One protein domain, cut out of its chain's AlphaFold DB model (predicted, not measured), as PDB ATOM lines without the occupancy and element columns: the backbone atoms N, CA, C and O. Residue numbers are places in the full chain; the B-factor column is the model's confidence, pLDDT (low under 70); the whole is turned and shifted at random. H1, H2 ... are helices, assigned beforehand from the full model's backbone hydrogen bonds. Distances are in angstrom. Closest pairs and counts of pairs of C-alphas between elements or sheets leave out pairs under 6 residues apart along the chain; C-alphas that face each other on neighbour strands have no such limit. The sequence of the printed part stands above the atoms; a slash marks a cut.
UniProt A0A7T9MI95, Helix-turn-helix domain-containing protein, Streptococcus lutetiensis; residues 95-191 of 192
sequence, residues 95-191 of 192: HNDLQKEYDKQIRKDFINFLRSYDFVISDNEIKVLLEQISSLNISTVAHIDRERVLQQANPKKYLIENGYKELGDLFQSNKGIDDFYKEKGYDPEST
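Overview. This is residues 95 to 191 of the 192 residues of the protein "Helix-turn-helix domain-containing protein" of Streptococcus lutetiensis (UniProt A0A7T9MI95). The domain is a loose, open frame of helices, in which the printed part makes one circuit and its last residue, Thr 191, comes back close to its first, His 95. The longest helix, H1, makes one side; H2 runs across it at a steep angle toward the far end, where the short helices H3 and H4 form a small head, and a long link leads back to H5, near the first part of H1. The printed part has 97 residues, with five named helices in the order H1, H2, H3, H4, H5 and no named strand, and its class is all helix. The whole is loose, with a radius of gyration of the C-alphas of 15.6 A, and spans 41 by 34 by 22 A.

Arrangement. H1, residues 95 to 116, and H2, residues 123 to 135, are close but not clearly touching. Their closest C-alphas, those of Arg 107 and Leu 130, are 7.7 A apart, and they run opposite ways at a steep tilt of 65 degrees. H5, residues 175 to 183, only just touches H1, with 3 pairs of C-alphas within 8 A, and does so with residues 98 to 102 of H1 alone. The closest C-alphas of the two are those of Tyr 102 and Ile 177, 6.9 A apart, and their lines are about perpendicular, at 73 degrees. H3, residues 146 to 150, and H4, residues 155 to 161, touch only at the corner by their tight link, and only just, with 3 pairs of C-alphas within 8 A; the closest C-alphas are those of Val 149 and Pro 155, 5.3 A apart. H3 and H4 are both apart from H1, H2 and H5, and H2 is apart from H5. In H1, H2, H3, H4 and H5 every O i to N i+4 pair is within hydrogen-bond range.

Along the chain. H1 begins with C-alpha 95 at (136.817, 135.805, 140.448) and ends with C-alpha 116 at (132.036, 148.977, 168.323), 31.2 A away. H2 measures 18.5 A from its first to its last C-alpha, H4 10.0 A and H3 6.3 A. H5 measures 12.0 A and ends with C-alpha 183 at (135.161, 130.155, 153.627).

Size, cuts and confidence. The two C-alphas farthest apart, those of Val 120 and Ala 153, are 43.9 A apart, while the C-alphas of the first and last printed residues, His 95 and Thr 191, are 5.1 A apart. The printed part has no cut. The link from H4 to H5, residues 162 to 174, is long. The mean pLDDT of the printed part is 91.9, and residues 190 to 191 are under 70.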
ATOM      1  N   HIS A  95     135.928 134.879 139.746       88.75
ATOM      2  CA  HIS A  95     136.817 135.805 140.448       88.75
ATOM      3  C   HIS A  95     136.110 137.140 140.723       88.75
ATOM      4  O   HIS A  95     136.042 137.580 141.863       88.75
ATOM      5  N   ASN A  96     135.511 137.767 139.706       90.94
ATOM      6  CA  ASN A  96     134.846 139.062 139.874       90.94
ATOM      7  C   ASN A  96     133.646 139.019 140.824       90.94
ATOM      8  O   ASN A  96     133.400 139.985 141.548       90.94
ATOM      9  N   ASP A  97     132.861 137.946 140.791       91.06
ATOM     10  CA  ASP A  97     131.716 137.794 141.682       91.06
ATOM     11  C   ASP A  97     132.180 137.632 143.131       91.06
ATOM     12  O   ASP A  97     131.666 138.318 144.016       91.06
ATOM     13  N   LEU A  98     133.214 136.817 143.361       91.62
ATOM     14  CA  LEU A  98     133.816 136.646 144.679       91.62
ATOM     15  C   LEU A  98     134.475 137.928 145.192       91.62
ATOM     16  O   LEU A  98     134.273 138.274 146.352       91.62
ATOM     17  N   GLN A  99     135.173 138.680 144.338       91.75
ATOM     18  CA  GLN A  99     135.736 139.985 144.696       91.75
ATOM     19  C   GLN A  99     134.658 140.961 145.163       91.75
ATOM     20  O   GLN A  99     134.771 141.572 146.221       91.75
ATOM     21  N   LYS A 100     133.542 141.055 144.428       94.50
ATOM     22  CA  LYS A 100     132.415 141.906 144.837       94.50
ATOM     23  C   LYS A 100     131.814 141.470 146.168       94.50
ATOM     24  O   LYS A 100     131.304 142.312 146.908       94.50
ATOM     25  N   GLU A 101     131.771 140.169 146.455       95.56
ATOM     26  CA  GLU A 101     131.331 139.694 147.768       95.56
ATOM     27  C   GLU A 101     132.341 140.034 148.866       95.56
ATOM     28  O   GLU A 101     131.927 140.459 149.946       95.56
ATOM     29  N   TYR A 102     133.635 139.908 148.581       95.06
ATOM     30  CA  TYR A 102     134.706 140.253 149.507       95.06
ATOM     31  C   TYR A 102     134.685 141.747 149.857       95.06
ATOM     32  O   TYR A 102     134.666 142.101 151.034       95.06
ATOM     33  N   ASP A 103     134.529 142.629 148.867       94.06
ATOM     34  CA  ASP A 103     134.389 144.076 149.078       94.06
ATOM     35  C   ASP A 103     133.183 144.422 149.966       94.06
ATOM     36  O   ASP A 103     133.248 145.287 150.848       94.06
ATOM     37  N   LYS A 104     132.057 143.719 149.772       96.25
ATOM     38  CA  LYS A 104     130.874 143.871 150.634       96.25
ATOM     39  C   LYS A 104     131.165 143.426 152.065       96.25
ATOM     40  O   LYS A 104     130.688 144.080 152.995       96.25
ATOM     41  N   GLN A 105     131.911 142.335 152.238       96.75
ATOM     42  CA  GLN A 105     132.305 141.820 153.546       96.75
ATOM     43  C   GLN A 105     133.240 142.805 154.260       96.75
ATOM     44  O   GLN A 105     132.933 143.201 155.380       96.75
ATOM     45  N   ILE A 106     134.269 143.326 153.581       95.50
ATOM     46  CA  ILE A 106     135.155 144.374 154.114       95.50
ATOM     47  C   ILE A 106     134.344 145.585 154.574       95.50
ATOM     48  O   ILE A 106     134.506 146.052 155.701       95.50
ATOM     49  N   ARG A 107     133.435 146.095 153.730       96.50
ATOM     50  CA  ARG A 107     132.604 147.250 154.099       96.50
ATOM     51  C   ARG A 107     131.756 146.957 155.335       96.50
ATOM     52  O   ARG A 107     131.632 147.814 156.207       96.50
ATOM     53  N   LYS A 108     131.156 145.768 155.408       97.44
ATOM     54  CA  LYS A 108     130.353 145.339 156.559       97.44
ATOM     55  C   LYS A 108     131.200 145.283 157.831       97.44
ATOM     56  O   LYS A 108     130.763 145.798 158.859       97.44
ATOM     57  N   ASP A 109     132.394 144.711 157.758       97.12
ATOM     58  CA  ASP A 109     133.289 144.571 158.906       97.12
ATOM     59  C   ASP A 109     133.835 145.921 159.368       97.12
ATOM     60  O   ASP A 109     133.870 146.191 160.568       97.12
ATOM     61  N   PHE A 110     134.133 146.826 158.437       97.38
ATOM     62  CA  PHE A 110     134.502 148.201 158.759       97.38
ATOM     63  C   PHE A 110     133.363 148.960 159.456       97.38
ATOM     64  O   PHE A 110     133.586 149.628 160.460       97.38
ATOM     65  N   ILE A 111     132.117 148.808 158.991       97.94
ATOM     66  CA  ILE A 111     130.945 149.387 159.670       97.94
ATOM     67  C   ILE A 111     130.787 148.803 161.080       97.94
ATOM     68  O   ILE A 111     130.467 149.535 162.015       97.94
ATOM     69  N   ASN A 112     131.005 147.498 161.251       98.31
ATOM     70  CA  ASN A 112     130.940 146.857 162.564       98.31
ATOM     71  C   ASN A 112     132.026 147.384 163.511       98.31
ATOM     72  O   ASN A 112     131.721 147.655 164.670       98.31
ATOM     73  N   PHE A 113     133.247 147.593 163.014       98.00
ATOM     74  CA  PHE A 113     134.318 148.256 163.755       98.00
ATOM     75  C   PHE A 113     133.922 149.677 164.175       98.00
ATOM     76  O   PHE A 113     134.042 150.037 165.340       98.00
ATOM     77  N   LEU A 114     133.387 150.488 163.259       97.75
ATOM     78  CA  LEU A 114     132.960 151.852 163.593       97.75
ATOM     79  C   LEU A 114     131.883 151.857 164.688       97.75
ATOM     80  O   LEU A 114     131.932 152.664 165.615       97.75
ATOM     81  N   ARG A 115     130.946 150.906 164.623       97.56
ATOM     82  CA  ARG A 115     129.900 150.728 165.637       97.56
ATOM     83  C   ARG A 115     130.439 150.275 166.988       97.56
ATOM     84  O   ARG A 115     129.883 150.688 167.995       97.56
ATOM     85  N   SER A 116     131.491 149.456 167.042       98.44
ATOM     86  CA  SER A 116     132.036 148.977 168.323       98.44
ATOM     87  C   SER A 116     132.707 150.072 169.157       98.44
ATOM     88  O   SER A 116     133.013 149.835 170.323       98.44
ATOM     89  N   TYR A 117     132.938 151.246 168.569       98.00
ATOM     90  CA  TYR A 117     133.546 152.409 169.216       98.00
ATOM     91  C   TYR A 117     132.674 153.671 169.089       98.00
ATOM     92  O   TYR A 117     133.185 154.781 169.212       98.00
ATOM     93  N   ASP A 118     131.372 153.503 168.818       97.31
ATOM     94  CA  ASP A 118     130.372 154.579 168.756       97.31
ATOM     95  C   ASP A 118     130.721 155.738 167.795       97.31
ATOM     96  O   ASP A 118     130.323 156.887 168.003       97.31
ATOM     97  N   PHE A 119     131.444 155.457 166.706       97.94
ATOM     98  CA  PHE A 119     131.695 156.455 165.667       97.94
ATOM     99  C   PHE A 119     130.398 156.794 164.918       97.94
ATOM    100  O   PHE A 119     129.681 155.906 164.449       97.94
ATOM    101  N   VAL A 120     130.128 158.090 164.736       97.31
ATOM    102  CA  VAL A 120     128.960 158.597 164.000       97.31
ATOM    103  C   VAL A 120     129.432 159.413 162.801       97.31
ATOM    104  O   VAL A 120     129.836 160.563 162.946       97.31
ATOM    105  N   ILE A 121     129.388 158.799 161.618       97.31
ATOM    106  CA  ILE A 121     129.768 159.396 160.329       97.31
ATOM    107  C   ILE A 121     128.778 158.965 159.236       97.31
ATOM    108  O   ILE A 121     128.075 157.964 159.376       97.31
ATOM    109  N   SER A 122     128.703 159.728 158.151       98.25
ATOM    110  CA  SER A 122     127.816 159.477 157.012       98.25
ATOM    111  C   SER A 122     128.302 158.336 156.110       98.25
ATOM    112  O   SER A 122     129.488 158.009 156.058       98.25
ATOM    113  N   ASP A 123     127.394 157.779 155.302       97.88
ATOM    114  CA  ASP A 123     127.728 156.754 154.301       97.88
ATOM    115  C   ASP A 123     128.814 157.208 153.312       97.88
ATOM    116  O   ASP A 123     129.641 156.401 152.878       97.88
ATOM    117  N   ASN A 124     128.825 158.499 152.961       98.12
ATOM    118  CA  ASN A 124     129.840 159.069 152.082       98.12
ATOM    119  C   ASN A 124     131.213 159.114 152.763       98.12
ATOM    120  O   ASN A 124     132.210 158.769 152.138       98.12
ATOM    121  N   GLU A 125     131.272 159.484 154.044       98.19
ATOM    122  CA  GLU A 125     132.522 159.477 154.814       98.19
ATOM    123  C   GLU A 125     133.056 158.055 154.999       98.19
ATOM    124  O   GLU A 125     134.244 157.829 154.801       98.19
ATOM    125  N   ILE A 126     132.189 157.070 155.267       97.81
ATOM    126  CA  ILE A 126     132.581 155.650 155.326       97.81
ATOM    127  C   ILE A 126     133.228 155.218 154.008       97.81
ATOM    128  O   ILE A 126     134.282 154.583 154.009       97.81
ATOM    129  N   LYS A 127     132.598 155.562 152.878       97.19
ATOM    130  CA  LYS A 127     133.117 155.245 151.546       97.19
ATOM    131  C   LYS A 127     134.485 155.893 151.312       97.19
ATOM    132  O   LYS A 127     135.422 155.188 150.950       97.19
ATOM    133  N   VAL A 128     134.603 157.200 151.549       97.31
ATOM    134  CA  VAL A 128     135.852 157.949 151.341       97.31
ATOM    135  C   VAL A 128     136.975 157.409 152.228       97.31
ATOM    136  O   VAL A 128     138.087 157.235 151.747       97.31
ATOM    137  N   LEU A 129     136.698 157.090 153.496       96.75
ATOM    138  CA  LEU A 129     137.692 156.510 154.402       96.75
ATOM    139  C   LEU A 129     138.169 155.137 153.925       96.75
ATOM    140  O   LEU A 129     139.370 154.875 153.934       96.75
ATOM    141  N   LEU A 130     137.256 154.271 153.474       95.31
ATOM    142  CA  LEU A 130     137.632 152.977 152.904       95.31
ATOM    143  C   LEU A 130     138.509 153.146 151.659       95.31
ATOM    144  O   LEU A 130     139.537 152.480 151.549       95.31
ATOM    145  N   GLU A 131     138.144 154.050 150.747       92.44
ATOM    146  CA  GLU A 131     138.927 154.354 149.541       92.44
ATOM    147  C   GLU A 131     140.321 154.898 149.896       92.44
ATOM    148  O   GLU A 131     141.326 154.444 149.347       92.44
ATOM    149  N   GLN A 132     140.397 155.809 150.870       92.94
ATOM    150  CA  GLN A 132     141.654 156.359 151.375       92.94
ATOM    151  C   GLN A 132     142.545 155.274 151.985       92.94
ATOM    152  O   GLN A 132     143.687 155.129 151.555       92.94
ATOM    153  N   ILE A 133     142.036 154.467 152.923       92.06
ATOM    154  CA  ILE A 133     142.797 153.369 153.548       92.06
ATOM    155  C   ILE A 133     143.274 152.378 152.480       92.06
ATOM    156  O   ILE A 133     144.430 151.960 152.495       92.06
ATOM    157  N   SER A 134     142.414 152.051 151.513       89.06
ATOM    158  CA  SER A 134     142.757 151.142 150.416       89.06
ATOM    159  C   SER A 134     143.893 151.694 149.550       89.06
ATOM    160  O   SER A 134     144.788 150.943 149.169       89.06
ATOM    161  N   SER A 135     143.911 153.005 149.287       88.19
ATOM    162  CA  SER A 135     144.985 153.663 148.524       88.19
ATOM    163  C   SER A 135     146.334 153.693 149.254       88.19
ATOM    164  O   SER A 135     147.381 153.714 148.609       88.19
ATOM    165  N   LEU A 136     146.321 153.641 150.590       89.62
ATOM    166  CA  LEU A 136     147.525 153.576 151.426       89.62
ATOM    167  C   LEU A 136     148.108 152.158 151.520       89.62
ATOM    168  O   LEU A 136     149.184 151.964 152.085       89.62
ATOM    169  N   ASN A 137     147.426 151.146 150.980       90.25
ATOM    170  CA  ASN A 137     147.922 149.778 151.006       90.25
ATOM    171  C   ASN A 137     149.107 149.611 150.039       90.25
ATOM    172  O   ASN A 137     148.936 149.545 148.819       90.25
ATOM    173  N   ILE A 138     150.309 149.458 150.599       91.06
ATOM    174  CA  ILE A 138     151.568 149.302 149.852       91.06
ATOM    175  C   ILE A 138     151.634 148.049 148.967       91.06
ATOM    176  O   ILE A 138     152.461 147.971 148.060       91.06
ATOM    177  N   SER A 139     150.756 147.068 149.191       87.88
ATOM    178  CA  SER A 139     150.667 145.884 148.330       87.88
ATOM    179  C   SER A 139     150.034 146.200 146.966       87.88
ATOM    180  O   SER A 139     150.242 145.449 146.009       87.88
ATOM    181  N   THR A 140     149.307 147.317 146.847       85.62
ATOM    182  CA  THR A 140     148.664 147.740 145.596       85.62
ATOM    183  C   THR A 140     149.684 148.250 144.581       85.62
ATOM    184  O   THR A 140     150.613 148.979 144.917       85.62
ATOM    185  N   VAL A 141     149.491 147.907 143.301       81.94
ATOM    186  CA  VAL A 141     150.385 148.333 142.202       81.94
ATOM    187  C   VAL A 141     150.450 149.861 142.067       81.94
ATOM    188  O   VAL A 141     151.448 150.398 141.603       81.94
ATOM    189  N   ALA A 142     149.408 150.566 142.513       79.62
ATOM    190  CA  ALA A 142     149.340 152.021 142.484       79.62
ATOM    191  C   ALA A 142     150.204 152.710 143.559       79.62
ATOM    192  O   ALA A 142     150.453 153.911 143.449       79.62
ATOM    193  N   HIS A 143     150.658 151.996 144.596       88.12
ATOM    194  CA  HIS A 143     151.413 152.611 145.680       88.12
ATOM    195  C   HIS A 143     152.848 152.945 145.248       88.12
ATOM    196  O   HIS A 143     153.619 152.066 144.860       88.12
ATOM    197  N   ILE A 144     153.238 154.216 145.388       83.75
ATOM    198  CA  ILE A 144     154.510 154.758 144.876       83.75
ATOM    199  C   ILE A 144     155.757 154.031 145.397       83.75
ATOM    200  O   ILE A 144     156.739 153.880 144.674       83.75
ATOM    201  N   ASP A 145     155.719 153.547 146.638       86.75
ATOM    202  CA  ASP A 145     156.868 152.887 147.261       86.75
ATOM    203  C   ASP A 145     156.918 151.371 147.017       86.75
ATOM    204  O   ASP A 145     157.894 150.728 147.407       86.75
ATOM    205  N   ARG A 146     155.913 150.776 146.356       91.06
ATOM    206  CA  ARG A 146     155.841 149.318 146.169       91.06
ATOM    207  C   ARG A 146     157.061 148.774 145.431       91.06
ATOM    208  O   ARG A 146     157.669 147.809 145.884       91.06
ATOM    209  N   GLU A 147     157.452 149.412 144.332       90.69
ATOM    210  CA  GLU A 147     158.610 148.979 143.539       90.69
ATOM    211  C   GLU A 147     159.917 149.064 144.337       90.69
ATOM    212  O   GLU A 147     160.747 148.158 144.272       90.69
ATOM    213  N   ARG A 148     160.080 150.101 145.171       90.94
ATOM    214  CA  ARG A 148     161.252 150.228 146.050       90.94
ATOM    215  C   ARG A 148     161.330 149.068 147.040       90.94
ATOM    216  O   ARG A 148     162.420 148.554 147.286       90.94
ATOM    217  N   VAL A 149     160.190 148.665 147.600       93.94
ATOM    218  CA  VAL A 149     160.094 147.539 148.536       93.94
ATOM    219  C   VAL A 149     160.403 146.213 147.835       93.94
ATOM    220  O   VAL A 149     161.119 145.389 148.398       93.94
ATOM    221  N   LEU A 150     159.943 146.020 146.595       92.75
ATOM    222  CA  LEU A 150     160.210 144.801 145.818       92.75
ATOM    223  C   LEU A 150     161.673 144.609 145.437       92.75
ATOM    224  O   LEU A 150     162.125 143.477 145.300       92.75
ATOM    225  N   GLN A 151     162.421 145.700 145.297       93.88
ATOM    226  CA  GLN A 151     163.854 145.650 145.010       93.88
ATOM    227  C   GLN A 151     164.701 145.258 146.230       93.88
ATOM    228  O   GLN A 151     165.903 145.030 146.095       93.88
ATOM    229  N   GLN A 152     164.112 145.186 147.427       95.31
ATOM    230  CA  GLN A 152     164.843 144.811 148.633       95.31
ATOM    231  C   GLN A 152     165.106 143.307 148.672       95.31
ATOM    232  O   GLN A 152     164.241 142.503 148.338       95.31
ATOM    233  N   ALA A 153     166.274 142.912 149.186       95.06
ATOM    234  CA  ALA A 153     166.624 141.498 149.359       95.06
ATOM    235  C   ALA A 153     165.632 140.744 150.266       95.06
ATOM    236  O   ALA A 153     165.415 139.546 150.099       95.06
ATOM    237  N   ASN A 154     165.025 141.443 151.230       94.88
ATOM    238  CA  ASN A 154     163.933 140.924 152.046       94.88
ATOM    239  C   ASN A 154     162.858 142.013 152.236       94.88
ATOM    240  O   ASN A 154     162.942 142.791 153.192       94.88
ATOM    241  N   PRO A 155     161.851 142.072 151.344       94.75
ATOM    242  CA  PRO A 155     160.824 143.115 151.350       94.75
ATOM    243  C   PRO A 155     160.050 143.217 152.670       94.75
ATOM    244  O   PRO A 155     159.853 144.310 153.196       94.75
ATOM    245  N   LYS A 156     159.670 142.074 153.261       93.88
ATOM    246  CA  LYS A 156     158.935 142.024 154.538       93.88
ATOM    247  C   LYS A 156     159.761 142.580 155.692       93.88
ATOM    248  O   LYS A 156     159.282 143.407 156.460       93.88
ATOM    249  N   LYS A 157     161.022 142.148 155.800       94.69
ATOM    250  CA  LYS A 157     161.934 142.648 156.835       94.69
ATOM    251  C   LYS A 157     162.158 144.153 156.688       94.69
ATOM    252  O   LYS A 157     162.054 144.870 157.677       94.69
ATOM    253  N   TYR A 158     162.390 144.622 155.461       94.31
ATOM    254  CA  TYR A 158     162.537 146.046 155.171       94.31
ATOM    255  C   TYR A 158     161.320 146.847 155.648       94.31
ATOM    256  O   TYR A 158     161.484 147.850 156.336       94.31
ATOM    257  N   LEU A 159     160.103 146.389 155.351       94.44
ATOM    258  CA  LEU A 159     158.876 147.051 155.796       94.44
ATOM    259  C   LEU A 159     158.788 147.149 157.326       94.44
ATOM    260  O   LEU A 159     158.549 148.234 157.857       94.44
ATOM    261  N   ILE A 160     159.047 146.053 158.042       93.94
ATOM    262  CA  ILE A 160     159.036 146.023 159.515       93.94
ATOM    263  C   ILE A 160     160.072 147.003 160.091       93.94
ATOM    264  O   ILE A 160     159.786 147.744 161.035       93.94
ATOM    265  N   GLU A 161     161.272 147.051 159.510       94.44
ATOM    266  CA  GLU A 161     162.341 147.969 159.925       94.44
ATOM    267  C   GLU A 161     162.025 149.440 159.598       94.44
ATOM    268  O   GLU A 161     162.524 150.333 160.280       94.44
ATOM    269  N   ASN A 162     161.141 149.698 158.628       93.25
ATOM    270  CA  ASN A 162     160.773 151.033 158.141       93.25
ATOM    271  C   ASN A 162     159.341 151.455 158.523       93.25
ATOM    272  O   ASN A 162     158.697 152.215 157.806       93.25
ATOM    273  N   GLY A 163     158.840 150.987 159.671       92.06
ATOM    274  CA  GLY A 163     157.615 151.519 160.285       92.06
ATOM    275  C   GLY A 163     156.326 150.754 159.977       92.06
ATOM    276  O   GLY A 163     155.298 151.057 160.574       92.06
ATOM    277  N   TYR A 164     156.372 149.702 159.159       92.44
ATOM    278  CA  TYR A 164     155.227 148.826 158.890       92.44
ATOM    279  C   TYR A 164     155.215 147.622 159.844       92.44
ATOM    280  O   TYR A 164     155.050 146.483 159.422       92.44
ATOM    281  N   LYS A 165     155.446 147.833 161.142       93.00
ATOM    282  CA  LYS A 165     155.604 146.723 162.103       93.00
ATOM    283  C   LYS A 165     154.323 145.922 162.333       93.00
ATOM    284  O   LYS A 165     154.412 144.723 162.553       93.00
ATOM    285  N   GLU A 166     153.170 146.583 162.261       93.50
ATOM    286  CA  GLU A 166     151.869 145.967 162.551       93.50
ATOM    287  C   GLU A 166     151.322 145.123 161.389       93.50
ATOM    288  O   GLU A 166     150.571 144.185 161.624       93.50
ATOM    289  N   LEU A 167     151.660 145.471 160.137       91.06
ATOM    290  CA  LEU A 167     151.054 144.870 158.933       91.06
ATOM    291  C   LEU A 167     152.055 144.549 157.806       91.06
ATOM    292  O   LEU A 167     151.686 143.967 156.789       91.06
ATOM    293  N   GLY A 168     153.317 144.964 157.925       90.81
ATOM    294  CA  GLY A 168     154.325 144.819 156.868       90.81
ATOM    295  C   GLY A 168     154.789 143.379 156.647       90.81
ATOM    296  O   GLY A 168     155.300 143.046 155.578       90.81
ATOM    297  N   ASP A 169     154.565 142.497 157.620       89.50
ATOM    298  CA  ASP A 169     154.755 141.051 157.496       89.50
ATOM    299  C   ASP A 169     153.779 140.408 156.487       89.50
ATOM    300  O   ASP A 169     154.087 139.366 155.886       89.50
ATOM    301  N   LEU A 170     152.647 141.071 156.227       90.00
ATOM    302  CA  LEU A 170     151.635 140.698 155.237       90.00
ATOM    303  C   LEU A 170     151.900 141.276 153.837       90.00
ATOM    304  O   LEU A 170     151.023 141.229 152.979       90.00
ATOM    305  N   PHE A 171     153.092 141.805 153.554       91.62
ATOM    306  CA  PHE A 171     153.401 142.321 152.218       91.62
ATOM    307  C   PHE A 171     153.224 141.269 151.120       91.62
ATOM    308  O   PHE A 171     153.714 140.142 151.255       91.62
ATOM    309  N   GLN A 172     152.522 141.663 150.048       87.00
ATOM    310  CA  GLN A 172     152.081 140.784 148.953       87.00
ATOM    311  C   GLN A 172     151.315 139.541 149.427       87.00
ATOM    312  O   GLN A 172     151.258 138.529 148.732       87.00
ATOM    313  N   SER A 173     150.736 139.590 150.626       86.38
ATOM    314  CA  SER A 173     149.879 138.528 151.119       86.38
ATOM    315  C   SER A 173     148.455 138.751 150.630       86.38
ATOM    316  O   SER A 173     147.848 139.778 150.920       86.38
ATOM    317  N   ASN A 174     147.901 137.738 149.971       88.12
ATOM    318  CA  ASN A 174     146.479 137.667 149.634       88.12
ATOM    319  C   ASN A 174     145.667 136.947 150.722       88.12
ATOM    320  O   ASN A 174     144.513 136.598 150.508       88.12
ATOM    321  N   LYS A 175     146.234 136.759 151.924       89.44
ATOM    322  CA  LYS A 175     145.642 135.922 152.976       89.44
ATOM    323  C   LYS A 175     144.172 136.243 153.252       89.44
ATOM    324  O   LYS A 175     143.370 135.326 153.334       89.44
ATOM    325  N   GLY A 176     143.819 137.525 153.376       91.06
ATOM    326  CA  GLY A 176     142.441 137.925 153.681       91.06
ATOM    327  C   GLY A 176     141.434 137.467 152.623       91.06
ATOM    328  O   GLY A 176     140.386 136.927 152.969       91.06
ATOM    329  N   ILE A 177     141.774 137.624 151.342       91.06
ATOM    330  CA  ILE A 177     140.894 137.206 150.252       91.06
ATOM    331  C   ILE A 177     140.930 135.691 150.031       91.06
ATOM    332  O   ILE A 177     139.885 135.082 149.819       91.06
ATOM    333  N   ASP A 178     142.096 135.060 150.174       91.94
ATOM    334  CA  ASP A 178     142.237 133.606 150.065       91.94
ATOM    335  C   ASP A 178     141.423 132.894 151.153       91.94
ATOM    336  O   ASP A 178     140.768 131.882 150.898       91.94
ATOM    337  N   ASP A 179     141.454 133.417 152.380       93.75
ATOM    338  CA  ASP A 179     140.680 132.882 153.496       93.75
ATOM    339  C   ASP A 179     139.175 133.084 153.260       93.75
ATOM    340  O   ASP A 179     138.395 132.158 153.491       93.75
ATOM    341  N   PHE A 180     138.772 134.227 152.693       94.31
ATOM    342  CA  PHE A 180     137.390 134.463 152.273       94.31
ATOM    343  C   PHE A 180     136.930 133.480 151.181       94.31
ATOM    344  O   PHE A 180     135.851 132.893 151.287       94.31
ATOM    345  N   TYR A 181     137.746 133.230 150.154       91.38
ATOM    346  CA  TYR A 181     137.427 132.256 149.103       91.38
ATOM    347  C   TYR A 181     137.264 130.847 149.680       91.38
ATOM    348  O   TYR A 181     136.277 130.168 149.382       91.38
ATOM    349  N   LYS A 182     138.163 130.436 150.584       90.44
ATOM    350  CA  LYS A 182     138.060 129.148 151.286       90.44
ATOM    351  C   LYS A 182     136.790 129.045 152.126       90.44
ATOM    352  O   LYS A 182     136.152 127.992 152.099       90.44
ATOM    353  N   GLU A 183     136.408 130.103 152.846       92.56
ATOM    354  CA  GLU A 183     135.161 130.155 153.627       92.56
ATOM    355  C   GLU A 183     133.935 129.942 152.729       92.56
ATOM    356  O   GLU A 183     133.013 129.205 153.079       92.56
ATOM    357  N   LYS A 184     133.958 130.521 151.524       89.56
ATOM    358  CA  LYS A 184     132.915 130.348 150.503       89.56
ATOM    359  C   LYS A 184     132.959 128.995 149.787       89.56
ATOM    360  O   LYS A 184     132.084 128.715 148.971       89.56
ATOM    361  N   GLY A 185     133.931 128.142 150.108       87.56
ATOM    362  CA  GLY A 185     134.083 126.808 149.530       87.56
ATOM    363  C   GLY A 185     134.823 126.773 148.192       87.56
ATOM    364  O   GLY A 185     134.807 125.729 147.541       87.56
ATOM    365  N   TYR A 186     135.477 127.868 147.810       86.12
ATOM    366  CA  TYR A 186     136.275 127.978 146.592       86.12
ATOM    367  C   TYR A 186     137.748 127.684 146.863       86.12
ATOM    368  O   TYR A 186     138.248 127.852 147.979       86.12
ATOM    369  N   ASP A 187     138.444 127.234 145.827       81.81
ATOM    370  CA  ASP A 187     139.899 127.150 145.826       81.81
ATOM    371  C   ASP A 187     140.494 128.508 145.408       81.81
ATOM    372  O   ASP A 187     140.167 128.982 144.317       81.81
ATOM    373  N   PRO A 188     141.357 129.158 146.214       81.94
ATOM    374  CA  PRO A 188     141.996 130.410 145.815       81.94
ATOM    375  C   PRO A 188     142.810 130.308 144.521       81.94
ATOM    376  O   PRO A 188     142.885 131.275 143.767       81.94
ATOM    377  N   GLU A 189     143.351 129.128 144.210       73.25
ATOM    378  CA  GLU A 189     144.091 128.893 142.963       73.25
ATOM    379  C   GLU A 189     143.168 128.719 141.741       73.25
ATOM    380  O   GLU A 189     143.630 128.713 140.601       73.25
ATOM    381  N   SER A 190     141.850 128.600 141.955       64.69
ATOM    382  CA  SER A 190     140.829 128.552 140.893       64.69
ATOM    383  C   SER A 190     140.389 129.941 140.408       64.69
ATOM    384  O   SER A 190     139.537 130.081 139.524       64.69
ATOM    385  N   THR A 191     140.952 130.994 140.996       59.78
ATOM    386  CA  THR A 191     140.648 132.385 140.666       59.78
ATOM    387  C   THR A 191     141.910 133.067 140.148       59.78
ATOM    388  O   THR A 191     142.985 132.854 140.697       59.78
TER     389      THR A 191